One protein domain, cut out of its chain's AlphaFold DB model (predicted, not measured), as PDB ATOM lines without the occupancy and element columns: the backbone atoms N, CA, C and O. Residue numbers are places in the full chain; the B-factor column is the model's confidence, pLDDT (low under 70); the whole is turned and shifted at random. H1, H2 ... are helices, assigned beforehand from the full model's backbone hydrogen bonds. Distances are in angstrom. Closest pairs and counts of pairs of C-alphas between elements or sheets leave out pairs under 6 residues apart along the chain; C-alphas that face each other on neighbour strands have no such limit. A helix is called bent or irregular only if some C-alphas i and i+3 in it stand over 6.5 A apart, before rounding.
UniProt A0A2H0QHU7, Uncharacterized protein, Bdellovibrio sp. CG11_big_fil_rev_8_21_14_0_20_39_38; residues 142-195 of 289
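This is residues 142 to 195 of the 289 residues of an uncharacterized protein of Bdellovibrio sp. CG11_big_fil_rev_8_21_14_0_20_39_38 (UniProt A0A2H0QHU7). H2 and H3 form a helical hairpin opened as a V, with short H1 at H2's start and H4 turning off H3's end at a corner. Short H5 lies near that end of H3. The printed part has 54 residues, with five named helices, H1 to H5, and no named strand: all helix, compact, radius of gyration of the C-alphas 11.4 A, spans 29 by 24 by 23 A.

H1, residues 147 to 150, begins at C-alpha 147 (125.999, 92.999, 137.864). H2 is residues 152 to 159, 10.4 A; H3 163 to 173, 15.4 A; H4 178 to 186, 13.1 A, irregular, with C-alphas 182 and 185 8.9 A apart. H5, residues 190 to 193, ends at C-alpha 193 (122.785, 85.244, 125.129).

H1 and H2 meet only through their link. H2 and H3 touch, closest C-alphas Gly 159 and Leu 165 at 4.9 A, opposite ways at a shallow tilt of 34 degrees, only just short of steep. H3 and H4 touch only at the corner, closest C-alphas Cys 172 and Phe 179 at 5.5 A, the same way at a steep tilt of 46 degrees. H3 and H5 are close but not clearly touching, closest C-alphas His 173 and Cys 190 at 6.4 A. H4 and H5 are apart. Every O i to N i+4 pair is within hydrogen-bond range in H2, 6 of 7 in H3 and 3 of 5 in H4; H1 and H5 are too short for one.

The C-alphas farthest apart, Lys 161 and Lys 185, are 31.9 A apart. The printed part has no cut, and the four links between helices are tight. The model's pLDDT is under 70 at residues 160 to 161, 163 to 167 and 194 to 195.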
ATOM      1  N   PRO A 142     125.366  84.951 143.940       71.19
ATOM      2  CA  PRO A 142     126.730  85.067 143.424       71.19
ATOM      3  C   PRO A 142     126.972  86.416 142.731       71.19
ATOM      4  O   PRO A 142     128.110  86.856 142.595       71.19
ATOM      5  N   HIS A 143     125.898  87.103 142.324       76.44
ATOM      6  CA  HIS A 143     125.949  88.394 141.657       76.44
ATOM      7  C   HIS A 143     124.950  89.370 142.286       76.44
ATOM      8  O   HIS A 143     123.812  89.013 142.592       76.44
ATOM      9  N   GLN A 144     125.364  90.627 142.431       74.88
ATOM     10  CA  GLN A 144     124.500  91.712 142.896       74.88
ATOM     11  C   GLN A 144     123.544  92.195 141.792       74.88
ATOM     12  O   GLN A 144     123.752  91.962 140.597       74.88
ATOM     13  N   ALA A 145     122.518  92.944 142.194       72.50
ATOM     14  CA  ALA A 145     121.640  93.674 141.286       72.50
ATOM     15  C   ALA A 145     122.432  94.481 140.238       72.50
ATOM     16  O   ALA A 145     123.343  95.237 140.575       72.50
ATOM     17  N   GLY A 146     122.087  94.332 138.955       70.44
ATOM     18  CA  GLY A 146     122.737  95.065 137.860       70.44
ATOM     19  C   GLY A 146     124.162  94.609 137.519       70.44
ATOM     20  O   GLY A 146     124.784  95.202 136.637       70.44
ATOM     21  N   TRP A 147     124.674  93.551 138.159       82.56
ATOM     22  CA  TRP A 147     125.999  92.999 137.864       82.56
ATOM     23  C   TRP A 147     126.130  92.564 136.400       82.56
ATOM     24  O   TRP A 147     127.152  92.849 135.781       82.56
ATOM     25  N   VAL A 148     125.076  91.980 135.814       73.88
ATOM     26  CA  VAL A 148     125.104  91.488 134.426       73.88
ATOM     27  C   VAL A 148     125.448  92.591 133.421       73.88
ATOM     28  O   VAL A 148     126.295  92.394 132.562       73.88
ATOM     29  N   GLY A 149     124.865  93.783 133.562       72.00
ATOM     30  CA  GLY A 149     125.101  94.876 132.614       72.00
ATOM     31  C   GLY A 149     126.439  95.604 132.788       72.00
ATOM     32  O   GLY A 149     126.892  96.249 131.853       72.00
ATOM     33  N   LYS A 150     127.059  95.549 133.976       76.38
ATOM     34  CA  LYS A 150     128.279  96.324 134.284       76.38
ATOM     35  C   LYS A 150     129.541  95.476 134.371       76.38
ATOM     36  O   LYS A 150     130.612  95.931 133.991       76.38
ATOM     37  N   ASN A 151     129.418  94.271 134.918       78.62
ATOM     38  CA  ASN A 151     130.552  93.497 135.407       78.62
ATOM     39  C   ASN A 151     130.644  92.099 134.793       78.62
ATOM     40  O   ASN A 151     131.711  91.511 134.887       78.62
ATOM     41  N   HIS A 152     129.593  91.567 134.157       80.44
ATOM     42  CA  HIS A 152     129.602  90.191 133.640       80.44
ATOM     43  C   HIS A 152     130.706  89.944 132.615       80.44
ATOM     44  O   HIS A 152     131.540  89.065 132.818       80.44
ATOM     45  N   THR A 153     130.765  90.762 131.560       76.00
ATOM     46  CA  THR A 153     131.793  90.640 130.518       76.00
ATOM     47  C   THR A 153     133.187  90.774 131.124       76.00
ATOM     48  O   THR A 153     134.042  89.922 130.899       76.00
ATOM     49  N   LYS A 154     133.404  91.797 131.961       78.38
ATOM     50  CA  LYS A 154     134.695  92.023 132.619       78.38
ATOM     51  C   LYS A 154     135.094  90.843 133.513       78.38
ATOM     52  O   LYS A 154     136.210  90.365 133.388       78.38
ATOM     53  N   ALA A 155     134.191  90.345 134.355       80.62
ATOM     54  CA  ALA A 155     134.455  89.232 135.263       80.62
ATOM     55  C   ALA A 155     134.767  87.931 134.511       80.62
ATOM     56  O   ALA A 155     135.686  87.213 134.897       80.62
ATOM     57  N   TYR A 156     134.062  87.654 133.408       79.12
ATOM     58  CA  TYR A 156     134.376  86.511 132.551       79.12
ATOM     59  C   TYR A 156     135.765  86.646 131.908       79.12
ATOM     60  O   TYR A 156     136.534  85.686 131.890       79.12
ATOM     61  N   TRP A 157     136.120  87.833 131.404       75.94
ATOM     62  CA  TRP A 157     137.430  88.077 130.786       75.94
ATOM     63  C   TRP A 157     138.584  88.077 131.785       75.94
ATOM     64  O   TRP A 157     139.624  87.484 131.500       75.94
ATOM     65  N   ASP A 158     138.398  88.696 132.949       75.12
ATOM     66  CA  ASP A 158     139.358  88.653 134.051       75.12
ATOM     67  C   ASP A 158     139.569  87.195 134.493       75.12
ATOM     68  O   ASP A 158     140.705  86.751 134.656       75.12
ATOM     69  N   GLY A 159     138.479  86.423 134.570       70.19
ATOM     70  CA  GLY A 159     138.498  84.992 134.854       70.19
ATOM     71  C   GLY A 159     139.051  84.121 133.740       70.19
ATOM     72  O   GLY A 159     139.425  82.988 133.989       70.19
ATOM     73  N   LYS A 160     139.182  84.613 132.507       63.75
ATOM     74  CA  LYS A 160     139.763  83.817 131.416       63.75
ATOM     75  C   LYS A 160     141.246  83.501 131.659       63.75
ATOM     76  O   LYS A 160     141.762  82.559 131.068       63.75
ATOM     77  N   LYS A 161     141.920  84.285 132.508       66.19
ATOM     78  CA  LYS A 161     143.308  84.049 132.936       66.19
ATOM     79  C   LYS A 161     143.419  83.102 134.139       66.19
ATOM     80  O   LYS A 161     144.524  82.682 134.455       66.19
ATOM     81  N   ASP A 162     142.297  82.773 134.779       71.94
ATOM     82  CA  ASP A 162     142.204  81.876 135.930       71.94
ATOM     83  C   ASP A 162     141.189  80.766 135.622       71.94
ATOM     84  O   ASP A 162     139.974  80.958 135.701       71.94
ATOM     85  N   GLU A 163     141.682  79.581 135.254       66.31
ATOM     86  CA  GLU A 163     140.817  78.453 134.890       66.31
ATOM     87  C   GLU A 163     139.793  78.106 135.983       66.31
ATOM     88  O   GLU A 163     138.672  77.711 135.655       66.31
ATOM     89  N   ASN A 164     140.105  78.357 137.260       67.00
ATOM     90  CA  ASN A 164     139.172  78.123 138.362       67.00
ATOM     91  C   ASN A 164     137.978  79.087 138.311       67.00
ATOM     92  O   ASN A 164     136.839  78.689 138.571       67.00
ATOM     93  N   LEU A 165     138.203  80.345 137.922       63.84
ATOM     94  CA  LEU A 165     137.134  81.334 137.803       63.84
ATOM     95  C   LEU A 165     136.237  81.043 136.594       63.84
ATOM     96  O   LEU A 165     135.015  81.156 136.697       63.84
ATOM     97  N   LYS A 166     136.799  80.578 135.474       63.16
ATOM     98  CA  LYS A 166     136.001  80.115 134.326       63.16
ATOM     99  C   LYS A 166     135.100  78.926 134.694       63.16
ATOM    100  O   LYS A 166     133.918  78.924 134.338       63.16
ATOM    101  N   VAL A 167     135.631  77.957 135.445       62.12
ATOM    102  CA  VAL A 167     134.865  76.808 135.960       62.12
ATOM    103  C   VAL A 167     133.763  77.264 136.926       62.12
ATOM    104  O   VAL A 167     132.659  76.717 136.899       62.12
ATOM    105  N   SER A 168     133.997  78.323 137.711       74.94
ATOM    106  CA  SER A 168     133.005  78.856 138.658       74.94
ATOM    107  C   SER A 168     131.730  79.383 137.982       74.94
ATOM    108  O   SER A 168     130.625  79.072 138.425       74.94
ATOM    109  N   CYS A 169     131.850  80.108 136.860       78.25
ATOM    110  CA  CYS A 169     130.681  80.590 136.118       78.25
ATOM    111  C   CYS A 169     129.909  79.417 135.503       78.25
ATOM    112  O   CYS A 169     128.679  79.374 135.539       78.25
ATOM    113  N   GLN A 170     130.642  78.442 134.960       79.31
ATOM    114  CA  GLN A 170     130.064  77.257 134.333       79.31
ATOM    115  C   GLN A 170     129.341  76.366 135.343       79.31
ATOM    116  O   GLN A 170     128.312  75.799 134.995       79.31
ATOM    117  N   HIS A 171     129.771  76.318 136.604       77.62
ATOM    118  CA  HIS A 171     129.080  75.548 137.641       77.62
ATOM    119  C   HIS A 171     127.583  75.899 137.741       77.62
ATOM    120  O   HIS A 171     126.734  75.013 137.874       77.62
ATOM    121  N   CYS A 172     127.259  77.185 137.583       78.75
ATOM    122  CA  CYS A 172     125.891  77.691 137.634       78.75
ATOM    123  C   CYS A 172     125.250  77.903 136.257       78.75
ATOM    124  O   CYS A 172     124.032  77.830 136.181       78.75
ATOM    125  N   HIS A 173     126.019  78.161 135.191       82.12
ATOM    126  CA  HIS A 173     125.496  78.549 133.866       82.12
ATOM    127  C   HIS A 173     125.740  77.523 132.744       82.12
ATOM    128  O   HIS A 173     125.383  77.767 131.588       82.12
ATOM    129  N   GLN A 174     126.311  76.355 133.053       84.44
ATOM    130  CA  GLN A 174     126.422  75.260 132.090       84.44
ATOM    131  C   GLN A 174     125.077  74.550 131.900       84.44
ATOM    132  O   GLN A 174     124.345  74.294 132.859       84.44
ATOM    133  N   LYS A 175     124.783  74.181 130.650       80.19
ATOM    134  CA  LYS A 175     123.539  73.504 130.270       80.19
ATOM    135  C   LYS A 175     123.344  72.166 130.990       80.19
ATOM    136  O   LYS A 175     122.221  71.752 131.175       80.19
ATOM    137  N   ASP A 176     124.391  71.514 131.474       81.38
ATOM    138  CA  ASP A 176     124.233  70.225 132.167       81.38
ATOM    139  C   ASP A 176     124.435  70.337 133.686       81.38
ATOM    140  O   ASP A 176     124.523  69.330 134.392       81.38
ATOM    141  N   GLY A 177     124.492  71.567 134.207       79.88
ATOM    142  CA  GLY A 177     124.775  71.860 135.606       79.88
ATOM    143  C   GLY A 177     123.572  71.630 136.510       79.88
ATOM    144  O   GLY A 177     122.420  71.663 136.073       79.88
ATOM    145  N   GLU A 178     123.821  71.443 137.806       78.69
ATOM    146  CA  GLU A 178     122.740  71.229 138.775       78.69
ATOM    147  C   GLU A 178     121.761  72.402 138.853       78.69
ATOM    148  O   GLU A 178     120.583  72.207 139.150       78.69
ATOM    149  N   PHE A 179     122.233  73.630 138.614       80.81
ATOM    150  CA  PHE A 179     121.357  74.795 138.590       80.81
ATOM    151  C   PHE A 179     120.382  74.741 137.404       80.81
ATOM    152  O   PHE A 179     119.200  75.011 137.603       80.81
ATOM    153  N   HIS A 180     120.829  74.309 136.216       84.44
ATOM    154  CA  HIS A 180     119.942  74.098 135.067       84.44
ATOM    155  C   HIS A 180     118.907  73.013 135.342       84.44
ATOM    156  O   HIS A 180     117.717  73.272 135.205       84.44
ATOM    157  N   ARG A 181     119.337  71.827 135.795       82.25
ATOM    158  CA  ARG A 181     118.424  70.688 136.021       82.25
ATOM    159  C   ARG A 181     117.288  71.025 136.985       82.25
ATOM    160  O   ARG A 181     116.188  70.506 136.850       82.25
ATOM    161  N   ARG A 182     117.554  71.905 137.954       75.62
ATOM    162  CA  ARG A 182     116.566  72.349 138.945       75.62
ATOM    163  C   ARG A 182     115.699  73.515 138.473       75.62
ATOM    164  O   ARG A 182     114.640  73.735 139.049       75.62
ATOM    165  N   ASN A 183     116.133  74.263 137.460       77.62
ATOM    166  CA  ASN A 183     115.517  75.528 137.061       77.62
ATOM    167  C   ASN A 183     115.345  75.655 135.544       77.62
ATOM    168  O   ASN A 183     115.367  76.770 135.039       77.62
ATOM    169  N   GLU A 184     115.164  74.549 134.817       82.44
ATOM    170  CA  GLU A 184     115.181  74.490 133.344       82.44
ATOM    171  C   GLU A 184     114.367  75.612 132.678       82.44
ATOM    172  O   GLU A 184     114.857  76.302 131.789       82.44
ATOM    173  N   LYS A 185     113.150  75.865 133.173       76.56
ATOM    174  CA  LYS A 185     112.239  76.885 132.623       76.56
ATOM    175  C   LYS A 185     112.708  78.330 132.815       76.56
ATOM    176  O   LYS A 185     112.282  79.202 132.067       76.56
ATOM    177  N   SER A 186     113.549  78.576 133.814       70.00
ATOM    178  CA  SER A 186     114.024  79.908 134.216       70.00
ATOM    179  C   SER A 186     115.546  80.031 134.113       70.00
ATOM    180  O   SER A 186     116.132  81.000 134.598       70.00
ATOM    181  N   PHE A 187     116.201  79.027 133.532       82.12
ATOM    182  CA  PHE A 187     117.643  78.950 133.433       82.12
ATOM    183  C   PHE A 187     118.166  79.875 132.342       82.12
ATOM    184  O   PHE A 187     117.572  79.980 131.268       82.12
ATOM    185  N   MET A 188     119.310  80.498 132.634       78.44
ATOM    186  CA  MET A 188     120.069  81.306 131.690       78.44
ATOM    187  C   MET A 188     121.428  80.646 131.423       78.44
ATOM    188  O   MET A 188     122.317  80.678 132.278       78.44
ATOM    189  N   SER A 189     121.584  80.047 130.247       82.19
ATOM    190  CA  SER A 189     122.824  79.490 129.725       82.19
ATOM    191  C   SER A 189     123.641  80.563 129.013       82.19
ATOM    192  O   SER A 189     123.109  81.555 128.507       82.19
ATOM    193  N   CYS A 190     124.942  80.308 128.865       76.25
ATOM    194  CA  CYS A 190     125.786  81.141 128.013       76.25
ATOM    195  C   CYS A 190     125.220  81.230 126.590       76.25
ATOM    196  O   CYS A 190     125.235  82.302 126.010       76.25
ATOM    197  N   THR A 191     124.683  80.137 126.040       72.62
ATOM    198  CA  THR A 191     124.218  80.063 124.644       72.62
ATOM    199  C   THR A 191     122.891  80.767 124.378       72.62
ATOM    200  O   THR A 191     122.580  81.025 123.218       72.62
ATOM    201  N   GLN A 192     122.111  81.088 125.415       72.88
ATOM    202  CA  GLN A 192     120.894  81.888 125.262       72.88
ATOM    203  C   GLN A 192     121.210  83.350 124.928       72.88
ATOM    204  O   GLN A 192     120.452  83.976 124.196       72.88
ATOM    205  N   CYS A 193     122.346  83.872 125.402       70.31
ATOM    206  CA  CYS A 193     122.785  85.244 125.129       70.31
ATOM    207  C   CYS A 193     123.978  85.300 124.161       70.31
ATOM    208  O   CYS A 193     124.015  86.124 123.252       70.31
ATOM    209  N   HIS A 194     124.951  84.408 124.335       69.44
ATOM    210  CA  HIS A 194     126.129  84.233 123.489       69.44
ATOM    211  C   HIS A 194     125.881  83.106 122.491       69.44
ATOM    212  O   HIS A 194     126.477  82.028 122.568       69.44
ATOM    213  N   TYR A 195     124.959  83.347 121.561       63.06
ATOM    214  CA  TYR A 195     124.767  82.439 120.444       63.06
ATOM    215  C   TYR A 195     126.061  82.379 119.628       63.06
ATOM    216  O   TYR A 195     126.606  83.409 119.229       63.06
TER     217      TYR A 195